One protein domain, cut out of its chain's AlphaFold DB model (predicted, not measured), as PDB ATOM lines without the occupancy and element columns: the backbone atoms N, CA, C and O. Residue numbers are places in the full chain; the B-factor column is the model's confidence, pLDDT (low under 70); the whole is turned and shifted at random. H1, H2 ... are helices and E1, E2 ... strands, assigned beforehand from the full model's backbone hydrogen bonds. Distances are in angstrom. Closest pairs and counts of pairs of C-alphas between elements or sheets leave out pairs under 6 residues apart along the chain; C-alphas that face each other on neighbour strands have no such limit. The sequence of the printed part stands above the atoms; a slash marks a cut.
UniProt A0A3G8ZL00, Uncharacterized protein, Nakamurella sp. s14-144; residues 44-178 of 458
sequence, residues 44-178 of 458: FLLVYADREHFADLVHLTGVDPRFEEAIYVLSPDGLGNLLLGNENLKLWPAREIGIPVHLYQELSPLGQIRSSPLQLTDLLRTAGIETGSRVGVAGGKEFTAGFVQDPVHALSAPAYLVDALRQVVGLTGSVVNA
ATOM      1  N   PHE A  44     -20.885 -14.130 -33.440       98.75
ATOM      2  CA  PHE A  44     -21.545 -15.404 -33.710       98.75
ATOM      3  C   PHE A  44     -22.609 -15.261 -34.796       98.75
ATOM      4  O   PHE A  44     -23.281 -14.232 -34.906       98.75
ATOM      5  N   LEU A  45     -22.815 -16.336 -35.548       98.75
ATOM      6  CA  LEU A  45     -23.976 -16.565 -36.394       98.75
ATOM      7  C   LEU A  45     -24.781 -17.716 -35.805       98.75
ATOM      8  O   LEU A  45     -24.282 -18.834 -35.685       98.75
ATOM      9  N   LEU A  46     -26.035 -17.445 -35.472       98.69
ATOM     10  CA  LEU A  46     -27.011 -18.464 -35.144       98.69
ATOM     11  C   LEU A  46     -27.866 -18.757 -36.378       98.69
ATOM     12  O   LEU A  46     -28.536 -17.867 -36.895       98.69
ATOM     13  N   VAL A  47     -27.867 -20.006 -36.826       98.62
ATOM     14  CA  VAL A  47     -28.757 -20.508 -37.875       98.62
ATOM     15  C   VAL A  47     -29.857 -21.315 -37.203       98.62
ATOM     16  O   VAL A  47     -29.579 -22.336 -36.572       98.62
ATOM     17  N   TYR A  48     -31.096 -20.843 -37.309       98.12
ATOM     18  CA  TYR A  48     -32.275 -21.603 -36.907       98.12
ATOM     19  C   TYR A  48     -32.814 -22.374 -38.110       98.12
ATOM     20  O   TYR A  48     -32.839 -21.843 -39.219       98.12
ATOM     21  N   ALA A  49     -33.254 -23.608 -37.878       97.12
ATOM     22  CA  ALA A  49     -33.831 -24.442 -38.910       97.12
ATOM     23  C   ALA A  49     -35.017 -25.261 -38.406       97.12
ATOM     24  O   ALA A  49     -34.972 -25.866 -37.337       97.12
ATOM     25  N   ASP A  50     -36.044 -25.333 -39.242       94.75
ATOM     26  CA  ASP A  50     -37.184 -26.236 -39.117       94.75
ATOM     27  C   ASP A  50     -37.479 -26.885 -40.475       94.75
ATOM     28  O   ASP A  50     -36.697 -26.764 -41.418       94.75
ATOM     29  N   ARG A  51     -38.614 -27.579 -40.583       91.50
ATOM     30  CA  ARG A  51     -39.051 -28.248 -41.812       91.50
ATOM     31  C   ARG A  51     -39.094 -27.330 -43.043       91.50
ATOM     32  O   ARG A  51     -38.845 -27.812 -44.145       91.50
ATOM     33  N   GLU A  52     -39.449 -26.059 -42.877       89.69
ATOM     34  CA  GLU A  52     -39.642 -25.112 -43.983       89.69
ATOM     35  C   GLU A  52     -38.402 -24.216 -44.179       89.69
ATOM     36  O   GLU A  52     -38.089 -23.832 -45.303       89.69
ATOM     37  N   HIS A  53     -37.635 -23.950 -43.115       92.81
ATOM     38  CA  HIS A  53     -36.453 -23.079 -43.111       92.81
ATOM     39  C   HIS A  53     -35.154 -23.857 -42.826       92.81
ATOM     40  O   HIS A  53     -34.359 -23.478 -41.976       92.81
ATOM     41  N   PHE A  54     -34.920 -24.976 -43.512       94.81
ATOM     42  CA  PHE A  54     -33.775 -25.867 -43.238       94.81
ATOM     43  C   PHE A  54     -32.498 -25.544 -44.021       94.81
ATOM     44  O   PHE A  54     -31.417 -26.054 -43.716       94.81
ATOM     45  N   ALA A  55     -32.627 -24.793 -45.109       96.19
ATOM     46  CA  ALA A  55     -31.681 -24.883 -46.210       96.19
ATOM     47  C   ALA A  55     -30.291 -24.305 -45.880       96.19
ATOM     48  O   ALA A  55     -29.281 -24.856 -46.323       96.19
ATOM     49  N   ASP A  56     -30.215 -23.276 -45.037       97.69
ATOM     50  CA  ASP A  56     -28.941 -22.694 -44.594       97.69
ATOM     51  C   ASP A  56     -28.189 -23.632 -43.643       97.69
ATOM     52  O   ASP A  56     -26.972 -23.809 -43.759       97.69
ATOM     53  N   LEU A  57     -28.919 -24.320 -42.758       97.31
ATOM     54  CA  LEU A  57     -28.346 -25.347 -41.892       97.31
ATOM     55  C   LEU A  57     -27.805 -26.521 -42.713       97.31
ATOM     56  O   LEU A  57     -26.668 -26.952 -42.495       97.31
ATOM     57  N   VAL A  58     -28.591 -27.025 -43.669       96.12
ATOM     58  CA  VAL A  58     -28.171 -28.121 -44.558       96.12
ATOM     59  C   VAL A  58     -26.972 -27.701 -45.402       96.12
ATOM     60  O   VAL A  58     -26.060 -28.500 -45.601       96.12
ATOM     61  N   HIS A  59     -26.923 -26.452 -45.869       96.69
ATOM     62  CA  HIS A  59     -25.787 -25.941 -46.627       96.69
ATOM     63  C   HIS A  59     -24.475 -26.039 -45.832       96.69
ATOM     64  O   HIS A  59     -23.482 -26.530 -46.375       96.69
ATOM     65  N   LEU A  60     -24.485 -25.631 -44.557       97.00
ATOM     66  CA  LEU A  60     -23.292 -25.618 -43.702       97.00
ATOM     67  C   LEU A  60     -22.933 -26.983 -43.106       97.00
ATOM     68  O   LEU A  60     -21.755 -27.304 -42.979       97.00
ATOM     69  N   THR A  61     -23.930 -27.776 -42.717       95.56
ATOM     70  CA  THR A  61     -23.720 -28.960 -41.861       95.56
ATOM     71  C   THR A  61     -24.139 -30.276 -42.511       95.56
ATOM     72  O   THR A  61     -23.817 -31.345 -41.996       95.56
ATOM     73  N   GLY A  62     -24.912 -30.202 -43.599       93.88
ATOM     74  CA  GLY A  62     -25.587 -31.334 -44.233       93.88
ATOM     75  C   GLY A  62     -26.724 -31.948 -43.408       93.88
ATOM     76  O   GLY A  62     -27.350 -32.897 -43.872       93.88
ATOM     77  N   VAL A  63     -27.013 -31.427 -42.212       93.75
ATOM     78  CA  VAL A  63     -28.081 -31.937 -41.345       93.75
ATOM     79  C   VAL A  63     -29.410 -31.301 -41.730       93.75
ATOM     80  O   VAL A  63     -29.598 -30.094 -41.598       93.75
ATOM     81  N   ASP A  64     -30.336 -32.135 -42.195       93.06
ATOM     82  CA  ASP A  64     -31.736 -31.780 -42.420       93.06
ATOM     83  C   ASP A  64     -32.539 -32.083 -41.147       93.06
ATOM     84  O   ASP A  64     -32.592 -33.252 -40.753       93.06
ATOM     85  N   PRO A  65     -33.171 -31.085 -40.502       93.12
ATOM     86  CA  PRO A  65     -33.896 -31.299 -39.258       93.12
ATOM     87  C   PRO A  65     -35.196 -32.104 -39.439       93.12
ATOM     88  O   PRO A  65     -35.797 -32.532 -38.451       93.12
ATOM     89  N   ARG A  66     -35.623 -32.354 -40.687       90.31
ATOM     90  CA  ARG A  66     -36.831 -33.103 -41.044       90.31
ATOM     91  C   ARG A  66     -38.088 -32.507 -40.411       90.31
ATOM     92  O   ARG A  66     -38.608 -31.515 -40.902       90.31
ATOM     93  N   PHE A  67     -38.624 -33.157 -39.382       89.56
ATOM     94  CA  PHE A  67     -39.838 -32.754 -38.671       89.56
ATOM     95  C   PHE A  67     -39.551 -32.243 -37.250       89.56
ATOM     96  O   PHE A  67     -40.496 -31.929 -36.529       89.56
ATOM     97  N   GLU A  68     -38.281 -32.190 -36.837       94.94
ATOM     98  CA  GLU A  68     -37.844 -31.503 -35.619       94.94
ATOM     99  C   GLU A  68     -37.299 -30.101 -35.969       94.94
ATOM    100  O   GLU A  68     -37.322 -29.673 -37.126       94.94
ATOM    101  N   GLU A  69     -36.787 -29.393 -34.966       96.12
ATOM    102  CA  GLU A  69     -36.040 -28.142 -35.120       96.12
ATOM    103  C   GLU A  69     -34.529 -28.379 -34.913       96.12
ATOM    104  O   GLU A  69     -34.088 -29.396 -34.361       96.12
ATOM    105  N   ALA A  70     -33.706 -27.429 -35.349       97.12
ATOM    106  CA  ALA A  70     -32.266 -27.430 -35.132       97.12
ATOM    107  C   ALA A  70     -31.721 -26.004 -34.997       97.12
ATOM    108  O   ALA A  70     -32.235 -25.055 -35.589       97.12
ATOM    109  N   ILE A  71     -30.654 -25.862 -34.214       98.06
ATOM    110  CA  ILE A  71     -29.949 -24.590 -34.029       98.06
ATOM    111  C   ILE A  71     -28.462 -24.837 -34.230       98.06
ATOM    112  O   ILE A  71     -27.883 -25.690 -33.563       98.06
ATOM    113  N   TYR A  72     -27.821 -24.061 -35.094       98.31
ATOM    114  CA  TYR A  72     -26.373 -24.078 -35.253       98.31
ATOM    115  C   TYR A  72     -25.775 -22.735 -34.856       98.31
ATOM    116  O   TYR A  72     -26.194 -21.699 -35.359       98.31
ATOM    117  N   VAL A  73     -24.803 -22.753 -33.947       98.56
ATOM    118  CA  VAL A  73     -24.077 -21.564 -33.492       98.56
ATOM    119  C   VAL A  73     -22.655 -21.633 -34.025       98.56
ATOM    120  O   VAL A  73     -21.854 -22.442 -33.557       98.56
ATOM    121  N   LEU A  74     -22.345 -20.786 -35.000       98.62
ATOM    122  CA  LEU A  74     -21.030 -20.660 -35.615       98.62
ATOM    123  C   LEU A  74     -20.321 -19.413 -35.083       98.62
ATOM    124  O   LEU A  74     -20.888 -18.325 -35.094       98.62
ATOM    125  N   SER A  75     -19.071 -19.561 -34.663       97.50
ATOM    126  CA  SER A  75     -18.147 -18.454 -34.389       97.50
ATOM    127  C   SER A  75     -17.210 -18.219 -35.582       97.50
ATOM    128  O   SER A  75     -17.043 -19.127 -36.405       97.50
ATOM    129  N   PRO A  76     -16.542 -17.050 -35.671       96.50
ATOM    130  CA  PRO A  76     -15.489 -16.784 -36.651       96.50
ATOM    131  C   PRO A  76     -14.388 -17.849 -36.689       96.50
ATOM    132  O   PRO A  76     -13.792 -18.070 -37.740       96.50
ATOM    133  N   ASP A  77     -14.150 -18.533 -35.570       91.81
ATOM    134  CA  ASP A  77     -13.156 -19.594 -35.442       91.81
ATOM    135  C   ASP A  77     -13.799 -20.919 -35.005       91.81
ATOM    136  O   ASP A  77     -14.808 -20.935 -34.300       91.81
ATOM    137  N   GLY A  78     -13.196 -22.050 -35.379       93.12
ATOM    138  CA  GLY A  78     -13.653 -23.389 -34.981       93.12
ATOM    139  C   GLY A  78     -14.799 -23.946 -35.834       93.12
ATOM    140  O   GLY A  78     -15.045 -23.480 -36.938       93.12
ATOM    141  N   LEU A  79     -15.478 -24.987 -35.343       94.81
ATOM    142  CA  LEU A  79     -16.553 -25.689 -36.071       94.81
ATOM    143  C   LEU A  79     -17.962 -25.364 -35.549       94.81
ATOM    144  O   LEU A  79     -18.936 -25.967 -35.996       94.81
ATOM    145  N   GLY A  80     -18.086 -24.437 -34.596       95.75
ATOM    146  CA  GLY A  80     -19.364 -24.092 -33.972       95.75
ATOM    147  C   GLY A  80     -19.954 -25.205 -33.097       95.75
ATOM    148  O   GLY A  80     -19.258 -26.127 -32.679       95.75
ATOM    149  N   ASN A  81     -21.247 -25.096 -32.794       96.75
ATOM    150  CA  ASN A  81     -22.006 -26.037 -31.971       96.75
ATOM    151  C   ASN A  81     -23.393 -26.262 -32.577       96.75
ATOM    152  O   ASN A  81     -24.105 -25.300 -32.861       96.75
ATOM    153  N   LEU A  82     -23.790 -27.522 -32.738       97.19
ATOM    154  CA  LEU A  82     -25.085 -27.912 -33.291       97.19
ATOM    155  C   LEU A  82     -25.995 -28.448 -32.179       97.19
ATOM    156  O   LEU A  82     -25.647 -29.411 -31.500       97.19
ATOM    157  N   LEU A  83     -27.157 -27.834 -31.992       96.88
ATOM    158  CA  LEU A  83     -28.194 -28.273 -31.062       96.88
ATOM    159  C   LEU A  83     -29.278 -29.017 -31.844       96.88
ATOM    160  O   LEU A  83     -29.833 -28.465 -32.796       96.88
ATOM    161  N   LEU A  84     -29.580 -30.250 -31.435       95.75
ATOM    162  CA  LEU A  84     -30.553 -31.119 -32.103       95.75
ATOM    163  C   LEU A  84     -31.571 -31.697 -31.117       95.75
ATOM    164  O   LEU A  84     -31.271 -31.893 -29.934       95.75
ATOM    165  N   GLY A  85     -32.754 -32.012 -31.646       94.38
ATOM    166  CA  GLY A  85     -33.755 -32.839 -30.983       94.38
ATOM    167  C   GLY A  85     -33.343 -34.313 -30.886       94.38
ATOM    168  O   GLY A  85     -32.292 -34.742 -31.370       94.38
ATOM    169  N   ASN A  86     -34.176 -35.092 -30.201       93.62
ATOM    170  CA  ASN A  86     -33.965 -36.498 -29.879       93.62
ATOM    171  C   ASN A  86     -33.694 -37.374 -31.115       93.62
ATOM    172  O   ASN A  86     -32.832 -38.256 -31.049       93.62
ATOM    173  N   GLU A  87     -34.425 -37.172 -32.214       91.00
ATOM    174  CA  GLU A  87     -34.348 -38.038 -33.400       91.00
ATOM    175  C   GLU A  87     -33.210 -37.636 -34.341       91.00
ATOM    176  O   GLU A  87     -32.591 -38.494 -34.981       91.00
ATOM    177  N   ASN A  88     -32.835 -36.359 -34.330       91.06
ATOM    178  CA  ASN A  88     -31.783 -35.827 -35.184       91.06
ATOM    179  C   ASN A  88     -30.358 -36.067 -34.665       91.06
ATOM    180  O   ASN A  88     -29.403 -35.937 -35.430       91.06
ATOM    181  N   LEU A  89     -30.170 -36.496 -33.409       87.44
ATOM    182  CA  LEU A  89     -28.838 -36.699 -32.807       87.44
ATOM    183  C   LEU A  89     -27.887 -37.591 -33.619       87.44
ATOM    184  O   LEU A  89     -26.669 -37.512 -33.435       87.44
ATOM    185  N   LYS A  90     -28.417 -38.488 -34.454       80.06
ATOM    186  CA  LYS A  90     -27.638 -39.464 -35.233       80.06
ATOM    187  C   LYS A  90     -27.428 -39.061 -36.694       80.06
ATOM    188  O   LYS A  90     -26.855 -39.855 -37.436       80.06
ATOM    189  N   LEU A  91     -27.881 -37.878 -37.108       78.94
ATOM    190  CA  LEU A  91     -27.754 -37.441 -38.493       78.94
ATOM    191  C   LEU A  91     -26.297 -37.103 -38.848       78.94
ATOM    192  O   LEU A  91     -25.571 -36.448 -38.098       78.94
ATOM    193  N   TRP A  92     -25.888 -37.595 -40.014       75.75
ATOM    194  CA  TRP A  92     -24.640 -37.281 -40.714       75.75
ATOM    195  C   TRP A  92     -24.928 -36.178 -41.750       75.75
ATOM    196  O   TRP A  92     -26.097 -36.025 -42.116       75.75
ATOM    197  N   PRO A  93     -23.934 -35.401 -42.229       79.06
ATOM    198  CA  PRO A  93     -22.479 -35.528 -42.071       79.06
ATOM    199  C   PRO A  93     -21.854 -34.696 -40.938       79.06
ATOM    200  O   PRO A  93     -20.655 -34.819 -40.708       79.06
ATOM    201  N   ALA A  94     -22.614 -33.901 -40.176       77.75
ATOM    202  CA  ALA A  94     -22.058 -33.045 -39.111       77.75
ATOM    203  C   ALA A  94     -21.106 -33.779 -38.141       77.75
ATOM    204  O   ALA A  94     -20.063 -33.245 -37.759       77.75
ATOM    205  N   ARG A  95     -21.422 -35.035 -37.794       76.56
ATOM    206  CA  ARG A  95     -20.565 -35.901 -36.965       76.56
ATOM    207  C   ARG A  95     -19.231 -36.263 -37.626       76.56
ATOM    208  O   ARG A  95     -18.229 -36.375 -36.932       76.56
ATOM    209  N   GLU A  96     -19.225 -36.457 -38.938       84.44
ATOM    210  CA  GLU A  96     -18.049 -36.812 -39.742       84.44
ATOM    211  C   GLU A  96     -17.113 -35.613 -39.925       84.44
ATOM    212  O   GLU A  96     -15.896 -35.755 -39.860       84.44
ATOM    213  N   ILE A  97     -17.696 -34.421 -40.083       87.94
ATOM    214  CA  ILE A  97     -16.977 -33.143 -40.150       87.94
ATOM    215  C   ILE A  97     -16.372 -32.776 -38.780       87.94
ATOM    216  O   ILE A  97     -15.419 -32.004 -38.702       87.94
ATOM    217  N   GLY A  98     -16.891 -33.356 -37.691       91.50
ATOM    218  CA  GLY A  98     -16.417 -33.130 -36.326       91.50
ATOM    219  C   GLY A  98     -17.108 -31.972 -35.605       91.50
ATOM    220  O   GLY A  98     -16.573 -31.476 -34.615       91.50
ATOM    221  N   ILE A  99     -18.285 -31.540 -36.074       94.44
ATOM    222  CA  ILE A  99     -19.082 -30.501 -35.410       94.44
ATOM    223  C   ILE A  99     -19.585 -31.046 -34.059       94.44
ATOM    224  O   ILE A  99     -20.252 -32.086 -34.037       94.44
ATOM    225  N   PRO A 100     -19.307 -30.370 -32.929       93.75
ATOM    226  CA  PRO A 100     -19.893 -30.707 -31.636       93.75
ATOM    227  C   PRO A 100     -21.426 -30.684 -31.682       93.75
ATOM    228  O   PRO A 100     -22.027 -29.672 -32.046       93.75
ATOM    229  N   VAL A 101     -22.055 -31.794 -31.285       93.88
ATOM    230  CA  VAL A 101     -23.516 -31.949 -31.241       93.88
ATOM    231  C   VAL A 101     -23.991 -32.026 -29.795       93.88
ATOM    232  O   VAL A 101     -23.507 -32.858 -29.026       93.88
ATOM    233  N   HIS A 102     -24.989 -31.215 -29.453       94.06
ATOM    234  CA  HIS A 102     -25.622 -31.173 -28.137       94.06
ATOM    235  C   HIS A 102     -27.113 -31.480 -28.252       94.06
ATOM    236  O   HIS A 102     -27.782 -31.060 -29.197       94.06
ATOM    237  N   LEU A 103     -27.651 -32.203 -27.271       94.44
ATOM    238  CA  LEU A 103     -29.082 -32.484 -27.198       94.44
ATOM    239  C   LEU A 103     -29.822 -31.295 -26.578       94.44
ATOM    240  O   LEU A 103     -29.522 -30.906 -25.449       94.44
ATOM    241  N   TYR A 104     -30.845 -30.792 -27.268       95.81
ATOM    242  CA  TYR A 104     -31.828 -29.874 -26.703       95.81
ATOM    243  C   TYR A 104     -33.241 -30.397 -26.981       95.81
ATOM    244  O   TYR A 104     -33.785 -30.235 -28.069       95.81
ATOM    245  N   GLN A 105     -33.834 -31.058 -25.983       94.62
ATOM    246  CA  GLN A 105     -35.063 -31.848 -26.160       94.62
ATOM    247  C   GLN A 105     -36.317 -31.021 -26.478       94.62
ATOM    248  O   GLN A 105     -37.325 -31.603 -26.864       94.62
ATOM    249  N   GLU A 106     -36.286 -29.694 -26.323       93.81
ATOM    250  CA  GLU A 106     -37.412 -28.844 -26.741       93.81
ATOM    251  C   GLU A 106     -37.477 -28.624 -28.255       93.81
ATOM    252  O   GLU A 106     -38.525 -28.226 -28.743       93.81
ATOM    253  N   LEU A 107     -36.417 -28.954 -29.002       95.38
ATOM    254  CA  LEU A 107     -36.464 -28.992 -30.470       95.38
ATOM    255  C   LEU A 107     -37.213 -30.225 -31.001       95.38
ATOM    256  O   LEU A 107     -37.465 -30.327 -32.199       95.38
ATOM    257  N   SER A 108     -37.545 -31.177 -30.125       94.88
ATOM    258  CA  SER A 108     -38.333 -32.354 -30.477       94.88
ATOM    259  C   SER A 108     -39.839 -32.081 -30.437       94.88
ATOM    260  O   SER A 108     -40.311 -31.294 -29.611       94.88
ATOM    261  N   PRO A 109     -40.632 -32.822 -31.233       93.69
ATOM    262  CA  PRO A 109     -42.088 -32.784 -31.188       93.69
ATOM    263  C   PRO A 109     -42.694 -32.880 -29.777       93.69
ATOM    264  O   PRO A 109     -42.163 -33.499 -28.845       93.69
ATOM    265  N   LEU A 110     -43.883 -32.292 -29.626       92.12
ATOM    266  CA  LEU A 110     -44.637 -32.310 -28.373       92.12
ATOM    267  C   LEU A 110     -44.893 -33.747 -27.884       92.12
ATOM    268  O   LEU A 110     -45.164 -34.655 -28.665       92.12
ATOM    269  N   GLY A 111     -44.826 -33.951 -26.566       90.19
ATOM    270  CA  GLY A 111     -45.082 -35.257 -25.943       90.19
ATOM    271  C   GLY A 111     -43.926 -36.267 -25.986       90.19
ATOM    272  O   GLY A 111     -44.059 -37.333 -25.389       90.19
ATOM    273  N   GLN A 112     -42.790 -35.953 -26.621       92.25
ATOM    274  CA  GLN A 112     -41.589 -36.793 -26.543       92.25
ATOM    275  C   GLN A 112     -40.940 -36.809 -25.143       92.25
ATOM    276  O   GLN A 112     -41.230 -35.979 -24.276       92.25
ATOM    277  N   ILE A 113     -40.027 -37.767 -24.939       88.56
ATOM    278  CA  ILE A 113     -39.227 -37.922 -23.717       88.56
ATOM    279  C   ILE A 113     -38.394 -36.648 -23.478       88.56
ATOM    280  O   ILE A 113     -37.652 -36.226 -24.360       88.56
ATOM    281  N   ARG A 114     -38.486 -36.079 -22.265       91.12
ATOM    282  CA  ARG A 114     -37.751 -34.881 -21.799       91.12
ATOM    283  C   ARG A 114     -37.003 -35.138 -20.479       91.12
ATOM    284  O   ARG A 114     -37.198 -34.451 -19.481       91.12
ATOM    285  N   SER A 115     -36.222 -36.214 -20.421       90.94
ATOM    286  CA  SER A 115     -35.535 -36.665 -19.200       90.94
ATOM    287  C   SER A 115     -34.236 -35.912 -18.879       90.94
ATOM    288  O   SER A 115     -33.654 -36.153 -17.824       90.94
ATOM    289  N   SER A 116     -33.773 -35.027 -19.765       87.62
ATOM    290  CA  SER A 116     -32.524 -34.261 -19.647       87.62
ATOM    291  C   SER A 116     -32.779 -32.766 -19.896       87.62
ATOM    292  O   SER A 116     -32.340 -32.229 -20.915       87.62
ATOM    293  N   PRO A 117     -33.528 -32.080 -19.011       86.69
ATOM    294  CA  PRO A 117     -33.862 -30.675 -19.205       86.69
ATOM    295  C   PRO A 117     -32.602 -29.805 -19.123       86.69
ATOM    296  O   PRO A 117     -31.908 -29.794 -18.106       86.69
ATOM    297  N   LEU A 118     -32.340 -29.045 -20.183       92.38
ATOM    298  CA  LEU A 118     -31.308 -28.012 -20.238       92.38
ATOM    299  C   LEU A 118     -31.961 -26.674 -20.568       92.38
ATOM    300  O   LEU A 118     -32.899 -26.611 -21.361       92.38
ATOM    301  N   GLN A 119     -31.464 -25.598 -19.961       94.56
ATOM    302  CA  GLN A 119     -31.877 -24.253 -20.343       94.56
ATOM    303  C   GLN A 119     -31.167 -23.869 -21.641       94.56
ATOM    304  O   GLN A 119     -29.949 -24.011 -21.750       94.56
ATOM    305  N   LEU A 120     -31.909 -23.316 -22.603       97.00
ATOM    306  CA  LEU A 120     -31.324 -22.844 -23.861       97.00
ATOM    307  C   LEU A 120     -30.207 -21.818 -23.613       97.00
ATOM    308  O   LEU A 120     -29.172 -21.867 -24.264       97.00
ATOM    309  N   THR A 121     -30.368 -20.940 -22.618       97.75
ATOM    310  CA  THR A 121     -29.336 -19.948 -22.270       97.75
ATOM    311  C   THR A 121     -28.015 -20.579 -21.821       97.75
ATOM    312  O   THR A 121     -26.960 -20.022 -22.110       97.75
ATOM    313  N   ASP A 122     -28.037 -21.750 -21.180       97.00
ATOM    314  CA  ASP A 122     -26.817 -22.458 -20.772       97.00
ATOM    315  C   ASP A 122     -26.126 -23.121 -21.968       97.00
ATOM    316  O   ASP A 122     -24.899 -23.101 -22.062       97.00
ATOM    317  N   LEU A 123     -26.901 -23.642 -22.923       97.25
ATOM    318  CA  LEU A 123     -26.373 -24.163 -24.187       97.25
ATOM    319  C   LEU A 123     -25.761 -23.048 -25.046       97.25
ATOM    320  O   LEU A 123     -24.671 -23.224 -25.584       97.25
ATOM    321  N   LEU A 124     -26.404 -21.878 -25.115       98.25
ATOM    322  CA  LEU A 124     -25.868 -20.705 -25.816       98.25
ATOM    323  C   LEU A 124     -24.555 -20.214 -25.180       98.25
ATOM    324  O   LEU A 124     -23.599 -19.933 -25.900       98.25
ATOM    325  N   ARG A 125     -24.465 -20.188 -23.842       97.56
ATOM    326  CA  ARG A 125     -23.207 -19.888 -23.129       97.56
ATOM    327  C   ARG A 125     -22.138 -20.950 -23.359       97.56
ATOM    328  O   ARG A 125     -20.976 -20.613 -23.535       97.56
ATOM    329  N   THR A 126     -22.521 -22.226 -23.402       95.06
ATOM    330  CA  THR A 126     -21.602 -23.329 -23.738       95.06
ATOM    331  C   THR A 126     -21.039 -23.169 -25.150       95.06
ATOM    332  O   THR A 126     -19.879 -23.495 -25.386       95.06
ATOM    333  N   ALA A 127     -21.827 -22.611 -26.075       96.00
ATOM    334  CA  ALA A 127     -21.376 -22.262 -27.418       96.00
ATOM    335  C   ALA A 127     -20.498 -20.993 -27.481       96.00
ATOM    336  O   ALA A 127     -20.011 -20.659 -28.559       96.00
ATOM    337  N   GLY A 128     -20.277 -20.312 -26.351       96.88
ATOM    338  CA  GLY A 128     -19.415 -19.135 -26.226       96.88
ATOM    339  C   GLY A 128     -20.138 -17.787 -26.276       96.88
ATOM    340  O   GLY A 128     -19.472 -16.760 -26.201       96.88
ATOM    341  N   ILE A 129     -21.471 -17.755 -26.393       98.25
ATOM    342  CA  ILE A 129     -22.219 -16.489 -26.413       98.25
ATOM    343  C   ILE A 129     -22.261 -15.906 -24.997       98.25
ATOM    344  O   ILE A 129     -22.750 -16.543 -24.058       98.25
ATOM    345  N   GLU A 130     -21.801 -14.666 -24.854       97.62
ATOM    346  CA  GLU A 130     -21.673 -13.971 -23.575       97.62
ATOM    347  C   GLU A 130     -22.372 -12.603 -23.600       97.62
ATOM    348  O   GLU A 130     -22.868 -12.124 -24.624       97.62
ATOM    349  N   THR A 131     -22.436 -11.949 -22.439       98.31
ATOM    350  CA  THR A 131     -22.932 -10.574 -22.352       98.31
ATOM    351  C   THR A 131     -22.029  -9.637 -23.152       98.31
ATOM    352  O   THR A 131     -20.815  -9.637 -22.973       98.31
ATOM    353  N   GLY A 132     -22.624  -8.806 -24.006       98.38
ATOM    354  CA  GLY A 132     -21.902  -7.938 -24.933       98.38
ATOM    355  C   GLY A 132     -21.679  -8.534 -26.323       98.38
ATOM    356  O   GLY A 132     -21.318  -7.775 -27.215       98.38
ATOM    357  N   SER A 133     -21.937  -9.830 -26.540       98.56
ATOM    358  CA  SER A 133     -21.777 -10.435 -27.865       98.56
ATOM    359  C   SER A 133     -22.718  -9.823 -28.905       98.56
ATOM    360  O   SER A 133     -23.884  -9.505 -28.635       98.56
ATOM    361  N   ARG A 134     -22.221  -9.727 -30.135       98.56
ATOM    362  CA  ARG A 134     -22.975  -9.353 -31.326       98.56
ATOM    363  C   ARG A 134     -23.295 -10.602 -32.145       98.56
ATOM    364  O   ARG A 134     -22.431 -11.175 -32.801       98.56
ATOM    365  N   VAL A 135     -24.556 -11.024 -32.091       98.75
ATOM    366  CA  VAL A 135     -25.045 -12.261 -32.710       98.75
ATOM    367  C   VAL A 135     -25.900 -11.936 -33.931       98.75
ATOM    368  O   VAL A 135     -26.905 -11.232 -33.828       98.75
ATOM    369  N   GLY A 136     -25.517 -12.465 -35.089       98.56
ATOM    370  CA  GLY A 136     -26.372 -12.510 -36.270       98.56
ATOM    371  C   GLY A 136     -27.287 -13.730 -36.236       98.56
ATOM    372  O   GLY A 136     -26.862 -14.797 -35.808       98.56
ATOM    373  N   VAL A 137     -28.526 -13.595 -36.698       98.62
ATOM    374  CA  VAL A 137     -29.488 -14.697 -36.811       98.62
ATOM    375  C   VAL A 137     -29.892 -14.878 -38.270       98.62
ATOM    376  O   VAL A 137     -30.425 -13.949 -38.881       98.62
ATOM    377  N   ALA A 138     -29.653 -16.072 -38.808       98.06
ATOM    378  CA  ALA A 138     -30.191 -16.538 -40.081       98.06
ATOM    379  C   ALA A 138     -31.382 -17.466 -39.813       98.06
ATOM    380  O   ALA A 138     -31.304 -18.380 -38.989       98.06
ATOM    381  N   GLY A 139     -32.494 -17.176 -40.474       92.56
ATOM    382  CA  GLY A 139     -33.795 -17.799 -40.219       92.56
ATOM    383  C   GLY A 139     -34.676 -17.866 -41.466       92.56
ATOM    384  O   GLY A 139     -35.898 -17.961 -41.377       92.56
ATOM    385  N   GLY A 140     -34.060 -17.740 -42.640       90.50
ATOM    386  CA  GLY A 140     -34.666 -17.944 -43.946       90.50
ATOM    387  C   GLY A 140     -35.119 -16.680 -44.676       90.50
ATOM    388  O   GLY A 140     -35.466 -16.787 -45.857       90.50
ATOM    389  N   LYS A 141     -35.146 -15.498 -44.028       91.00
ATOM    390  CA  LYS A 141     -35.676 -14.264 -44.641       91.00
ATOM    391  C   LYS A 141     -35.013 -12.954 -44.193       91.00
ATOM    392  O   LYS A 141     -34.894 -12.663 -43.002       91.00
ATOM    393  N   GLU A 142     -34.696 -12.115 -45.181       90.75
ATOM    394  CA  GLU A 142     -34.412 -10.687 -45.008       90.75
ATOM    395  C   GLU A 142     -35.698  -9.854 -45.087       90.75
ATOM    396  O   GLU A 142     -36.635 -10.172 -45.826       90.75
ATOM    397  N   PHE A 143     -35.737  -8.749 -44.343       92.38
ATOM    398  CA  PHE A 143     -36.860  -7.815 -44.355       92.38
ATOM    399  C   PHE A 143     -36.476  -6.506 -45.042       92.38
ATOM    400  O   PHE A 143     -35.339  -6.049 -44.974       92.38
ATOM    401  N   THR A 144     -37.448  -5.867 -45.688       87.62
ATOM    402  CA  THR A 144     -37.246  -4.594 -46.391       87.62
ATOM    403  C   THR A 144     -37.835  -3.446 -45.576       87.62
ATOM    404  O   THR A 144     -38.949  -3.555 -45.060       87.62
ATOM    405  N   ALA A 145     -37.129  -2.313 -45.521       84.94
ATOM    406  CA  ALA A 145     -37.530  -1.124 -44.753       84.94
ATOM    407  C   ALA A 145     -38.911  -0.547 -45.130       84.94
ATOM    408  O   ALA A 145     -39.521   0.165 -44.339       84.94
ATOM    409  N   GLY A 146     -39.432  -0.863 -46.323       89.62
ATOM    410  CA  GLY A 146     -40.783  -0.473 -46.745       89.62
ATOM    411  C   GLY A 146     -41.913  -1.272 -46.082       89.62
ATOM    412  O   GLY A 146     -43.044  -0.797 -46.045       89.62
ATOM    413  N   PHE A 147     -41.619  -2.459 -45.543       92.25
ATOM    414  CA  PHE A 147     -42.604  -3.339 -44.901       92.25
ATOM    415  C   PHE A 147     -42.394  -3.468 -43.390       92.25
ATOM    416  O   PHE A 147     -43.346  -3.734 -42.660       92.25
ATOM    417  N   VAL A 148     -41.161  -3.276 -42.914       93.81
ATOM    418  CA  VAL A 148     -40.797  -3.396 -41.499       93.81
ATOM    419  C   VAL A 148     -39.991  -2.173 -41.071       93.81
ATOM    420  O   VAL A 148     -39.055  -1.783 -41.760       93.81
ATOM    421  N   GLN A 149     -40.349  -1.576 -39.929       93.56
ATOM    422  CA  GLN A 149     -39.734  -0.332 -39.438       93.56
ATOM    423  C   GLN A 149     -38.247  -0.481 -39.095       93.56
ATOM    424  O   GLN A 149     -37.471   0.436 -39.349       93.56
ATOM    425  N   ASP A 150     -37.860  -1.627 -38.533       94.62
ATOM    426  CA  ASP A 150     -36.479  -1.944 -38.166       94.62
ATOM    427  C   ASP A 150     -36.080  -3.314 -38.739       94.62
ATOM    428  O   ASP A 150     -36.159  -4.331 -38.045       94.62
ATOM    429  N   PRO A 151     -35.690  -3.376 -40.026       95.12
ATOM    430  CA  PRO A 151     -35.290  -4.628 -40.660       95.12
ATOM    431  C   PRO A 151     -34.031  -5.252 -40.054       95.12
ATOM    432  O   PRO A 151     -33.874  -6.468 -40.110       95.12
ATOM    433  N   VAL A 152     -33.152  -4.435 -39.461       95.12
ATOM    434  CA  VAL A 152     -31.893  -4.900 -38.861       95.12
ATOM    435  C   VAL A 152     -32.171  -5.823 -37.679       95.12
ATOM    436  O   VAL A 152     -31.464  -6.811 -37.502       95.12
ATOM    437  N   HIS A 153     -33.217  -5.552 -36.896       95.38
ATOM    438  CA  HIS A 153     -33.595  -6.370 -35.738       95.38
ATOM    439  C   HIS A 153     -34.836  -7.244 -35.977       95.38
ATOM    440  O   HIS A 153     -35.310  -7.910 -35.050       95.38
ATOM    441  N   ALA A 154     -35.375  -7.260 -37.199       95.56
ATOM    442  CA  ALA A 154     -36.490  -8.115 -37.586       95.56
ATOM    443  C   ALA A 154     -35.989  -9.528 -37.900       95.56
ATOM    444  O   ALA A 154     -35.257  -9.735 -38.864       95.56
ATOM    445  N   LEU A 155     -36.379 -10.507 -37.085       95.94
ATOM    446  CA  LEU A 155     -35.869 -11.878 -37.163       95.94
ATOM    447  C   LEU A 155     -36.966 -12.846 -37.607       95.94
ATOM    448  O   LEU A 155     -38.097 -12.766 -37.132       95.94
ATOM    449  N   SER A 156     -36.603 -13.792 -38.473       94.19
ATOM    450  CA  SER A 156     -37.445 -14.929 -38.860       94.19
ATOM    451  C   SER A 156     -37.074 -16.154 -38.016       94.19
ATOM    452  O   SER A 156     -36.456 -17.091 -38.498       94.19
ATOM    453  N   ALA A 157     -37.357 -16.107 -36.712       95.62
ATOM    454  CA  ALA A 157     -37.027 -17.180 -35.770       95.62
ATOM    455  C   ALA A 157     -38.055 -17.247 -34.624       95.62
ATOM    456  O   ALA A 157     -38.720 -16.239 -34.349       95.62
ATOM    457  N   PRO A 158     -38.191 -18.390 -33.920       96.31
ATOM    458  CA  PRO A 158     -39.118 -18.516 -32.800       96.31
ATOM    459  C   PRO A 158     -38.854 -17.498 -31.687       96.31
ATOM    460  O   PRO A 158     -37.711 -17.263 -31.291       96.31
ATOM    461  N   ALA A 159     -39.925 -16.938 -31.117       97.12
ATOM    462  CA  ALA A 159     -39.822 -15.900 -30.088       97.12
ATOM    463  C   ALA A 159     -38.997 -16.347 -28.869       97.12
ATOM    464  O   ALA A 159     -38.148 -15.595 -28.402       97.12
ATOM    465  N   TYR A 160     -39.167 -17.593 -28.410       96.12
ATOM    466  CA  TYR A 160     -38.428 -18.119 -27.255       96.12
ATOM    467  C   TYR A 160     -36.905 -18.126 -27.477       96.12
ATOM    468  O   TYR A 160     -36.140 -17.871 -26.547       96.12
ATOM    469  N   LEU A 161     -36.465 -18.400 -28.710       97.75
ATOM    470  CA  LEU A 161     -35.057 -18.406 -29.097       97.75
ATOM    471  C   LEU A 161     -34.507 -16.978 -29.128       97.75
ATOM    472  O   LEU A 161     -33.439 -16.710 -28.578       97.75
ATOM    473  N   VAL A 162     -35.259 -16.051 -29.723       97.94
ATOM    474  CA  VAL A 162     -34.892 -14.630 -29.774       97.94
ATOM    475  C   VAL A 162     -34.798 -14.032 -28.367       97.94
ATOM    476  O   VAL A 162     -33.846 -13.309 -28.067       97.94
ATOM    477  N   ASP A 163     -35.745 -14.357 -27.491       98.31
ATOM    478  CA  ASP A 163     -35.761 -13.893 -26.106       98.31
ATOM    479  C   ASP A 163     -34.573 -14.457 -25.314       98.31
ATOM    480  O   ASP A 163     -33.882 -13.704 -24.624       98.31
ATOM    481  N   ALA A 164     -34.268 -15.751 -25.469       98.25
ATOM    482  CA  ALA A 164     -33.105 -16.378 -24.843       98.25
ATOM    483  C   ALA A 164     -31.783 -15.749 -25.314       98.25
ATOM    484  O   ALA A 164     -30.910 -15.471 -24.490       98.25
ATOM    485  N   LEU A 165     -31.639 -15.467 -26.613       98.12
ATOM    486  CA  LEU A 165     -30.473 -14.766 -27.156       98.12
ATOM    487  C   LEU A 165     -30.320 -13.375 -26.541       98.12
ATOM    488  O   LEU A 165     -29.263 -13.057 -26.001       98.12
ATOM    489  N   ARG A 166     -31.385 -12.564 -26.569       98.19
ATOM    490  CA  ARG A 166     -31.392 -11.205 -25.999       98.19
ATOM    491  C   ARG A 166     -31.066 -11.211 -24.507       98.19
ATOM    492  O   ARG A 166     -30.354 -10.328 -24.034       98.19
ATOM    493  N   GLN A 167     -31.533 -12.222 -23.777       98.31
ATOM    494  CA  GLN A 167     -31.197 -12.410 -22.370       98.31
ATOM    495  C   GLN A 167     -29.700 -12.688 -22.159       98.31
ATOM    496  O   GLN A 167     -29.116 -12.137 -21.229       98.31
ATOM    497  N   VAL A 168     -29.081 -13.545 -22.980       98.50
ATOM    498  CA  VAL A 168     -27.656 -13.899 -22.837       98.50
ATOM    499  C   VAL A 168     -26.754 -12.723 -23.216       98.50
ATOM    500  O   VAL A 168     -25.852 -12.384 -22.445       98.50
ATOM    501  N   VAL A 169     -27.018 -12.069 -24.354       98.50
ATOM    502  CA  VAL A 169     -26.183 -10.951 -24.833       98.50
ATOM    503  C   VAL A 169     -26.360  -9.681 -23.997       98.50
ATOM    504  O   VAL A 169     -25.442  -8.869 -23.902       98.50
ATOM    505  N   GLY A 170     -27.513  -9.515 -23.342       97.94
ATOM    506  CA  GLY A 170     -27.801  -8.380 -22.470       97.94
ATOM    507  C   GLY A 170     -27.879  -7.035 -23.204       97.94
ATOM    508  O   GLY A 170     -27.850  -6.955 -24.428       97.94
ATOM    509  N   LEU A 171     -27.976  -5.946 -22.435       96.38
ATOM    510  CA  LEU A 171     -28.174  -4.588 -22.969       96.38
ATOM    511  C   LEU A 171     -26.952  -4.012 -23.703       96.38
ATOM    512  O   LEU A 171     -27.074  -2.998 -24.384       96.38
ATOM    513  N   THR A 172     -25.777  -4.609 -23.511       96.25
ATOM    514  CA  THR A 172     -24.517  -4.177 -24.132       96.25
ATOM    515  C   THR A 172     -24.180  -4.960 -25.398       96.25
ATOM    516  O   THR A 172     -23.214  -4.608 -26.064       96.25
ATOM    517  N   GLY A 173     -24.929  -6.026 -25.701       97.81
ATOM    518  CA  GLY A 173     -24.796  -6.806 -26.929       97.81
ATOM    519  C   GLY A 173     -25.896  -6.480 -27.937       97.81
ATOM    520  O   GLY A 173     -26.710  -5.577 -27.735       97.81
ATOM    521  N   SER A 174     -25.944  -7.237 -29.031       98.06
ATOM    522  CA  SER A 174     -26.961  -7.048 -30.072       98.06
ATOM    523  C   SER A 174     -27.324  -8.357 -30.757       98.06
ATOM    524  O   SER A 174     -26.442  -9.170 -31.033       98.06
ATOM    525  N   VAL A 175     -28.604  -8.519 -31.095       98.56
ATOM    526  CA  VAL A 175     -29.112  -9.630 -31.911       98.56
ATOM    527  C   VAL A 175     -29.712  -9.048 -33.185       98.56
ATOM    528  O   VAL A 175     -30.701  -8.320 -33.103       98.56
ATOM    529  N   VAL A 176     -29.117  -9.348 -34.338       98.25
ATOM    530  CA  VAL A 176     -29.465  -8.740 -35.634       98.25
ATOM    531  C   VAL A 176     -29.790  -9.800 -36.683       98.25
ATOM    532  O   VAL A 176     -29.344 -10.939 -36.579       98.25
ATOM    533  N   ASN A 177     -30.561  -9.440 -37.705       98.06
ATOM    534  CA  ASN A 177     -30.797 -10.294 -38.863       98.06
ATOM    535  C   ASN A 177     -29.500 -10.430 -39.674       98.06
ATOM    536  O   ASN A 177     -28.846  -9.434 -39.990       98.06
ATOM    537  N   ALA A 178     -29.130 -11.663 -40.011       98.00
ATOM    538  CA  ALA A 178     -27.934 -11.984 -40.780       98.00
ATOM    539  C   ALA A 178     -28.219 -12.906 -41.977       98.00
ATOM    540  O   ALA A 178     -27.303 -13.530 -42.507       98.00
TER     541      ALA A 178
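This is residues 44 to 178 of the 458 residues of an uncharacterized protein of Nakamurella sp. s14-144 (UniProt A0A3G8ZL00). A strongly twisted sheet of six strands forms the core, with H3 and H4 covering one face and H1 packed on the other, in three layers, that is, with helices on both faces of a sheet. The short helix H2 sits off the sheet near H1, and residues 145 to 150 stick out from the long loop between E5 and H4. The printed part has 135 residues with four named helices and six named strands, in the order E1, H1, E2, E3, H2, E4, H3, E5, H4, E6; the sheet runs E4, E3, E2, E1, E5, E6 and is mixed. The class is mixed, helices and strands, with under half of the residues in named elements. The whole is compact, with a radius of gyration of the C-alphas of 14.5 A and spans of 41 by 33 by 29 A.

In the sheet, the inner strands E1, residues 44 to 49, and E2, residues 70 to 74, are antiparallel at 163 degrees, with N 47 and O 72 within hydrogen-bond range at 2.8 A. E3, residues 81 to 84, forms a hairpin with E2, antiparallel at 177 degrees, with N 81 and O 73 at 2.8 A. The edge strand E4, residues 101 to 103, is parallel to E3 at 39 degrees, with N 102 and O 82 at 2.8 A. On the other side of E1 from E2, E5, residues 134 to 138, is parallel to E1 at 25 degrees, with N 46 and O 136 at 2.8 A. The other edge strand, E6, residues 174 to 177, is parallel to E5 at 24 degrees, with N 135 and O 174 at 2.8 A. H4, residues 159 to 169, is on the sheet at a height of 9.0 A, over E5, and runs along the strands at 9 degrees to E5 on the local plane. H3, residues 120 to 126, is on the same face at a height of 9.5 A, over E3, and runs along the strands at 25 degrees to E3 on the local plane. H3 and H4 touch, the same way at a steep tilt of 39 degrees; their closest C-alphas, of Thr 121 and Ala 164, are 5.8 A apart. H1, residues 55 to 61, is on the opposite face at a height of 8.7 A, over E1 and only just over E2, with 3 of its C-alphas on E2. It runs slantwise to the strands, at 56 degrees to E1 on the local plane. H2, residues 94 to 97, is not on the sheet, but only just, with 4 pairs of C-alphas within 10 A. H1 and H2 are close but not clearly touching, the closest C-alphas, of Thr 61 and Ala 94, being 5.2 A apart. E3, H2, E4 and E5, H4, E6 are strand-helix-strand units, two parallel neighbour strands with a helix between, each with a right-handed crossover. In H1, H3 and H4 every O i to N i+4 pair is within hydrogen-bond range; H2 is too short for such a pair.

E1 begins at C-alpha 44, (-21.545, -15.404, -33.710), and is 16.1 A long. E2 measures 13.1 A and E5 13.4 A. H4, the longest helix, is 15.4 A long and begins at C-alpha 159, (-39.822, -15.900, -30.088). E6, 10.1 A long, ends at C-alpha 177, (-30.797, -10.294, -38.863).

The two C-alphas farthest apart, of Ser 115 and Gly 146, are 45.8 A apart. The printed part has no cut. The long links are E4 to H3, 16 residues, and E5 to H4, 20 residues. The mean pLDDT of the printed part is 94.3, and no printed residue is under 70; H2 has a mean of 82.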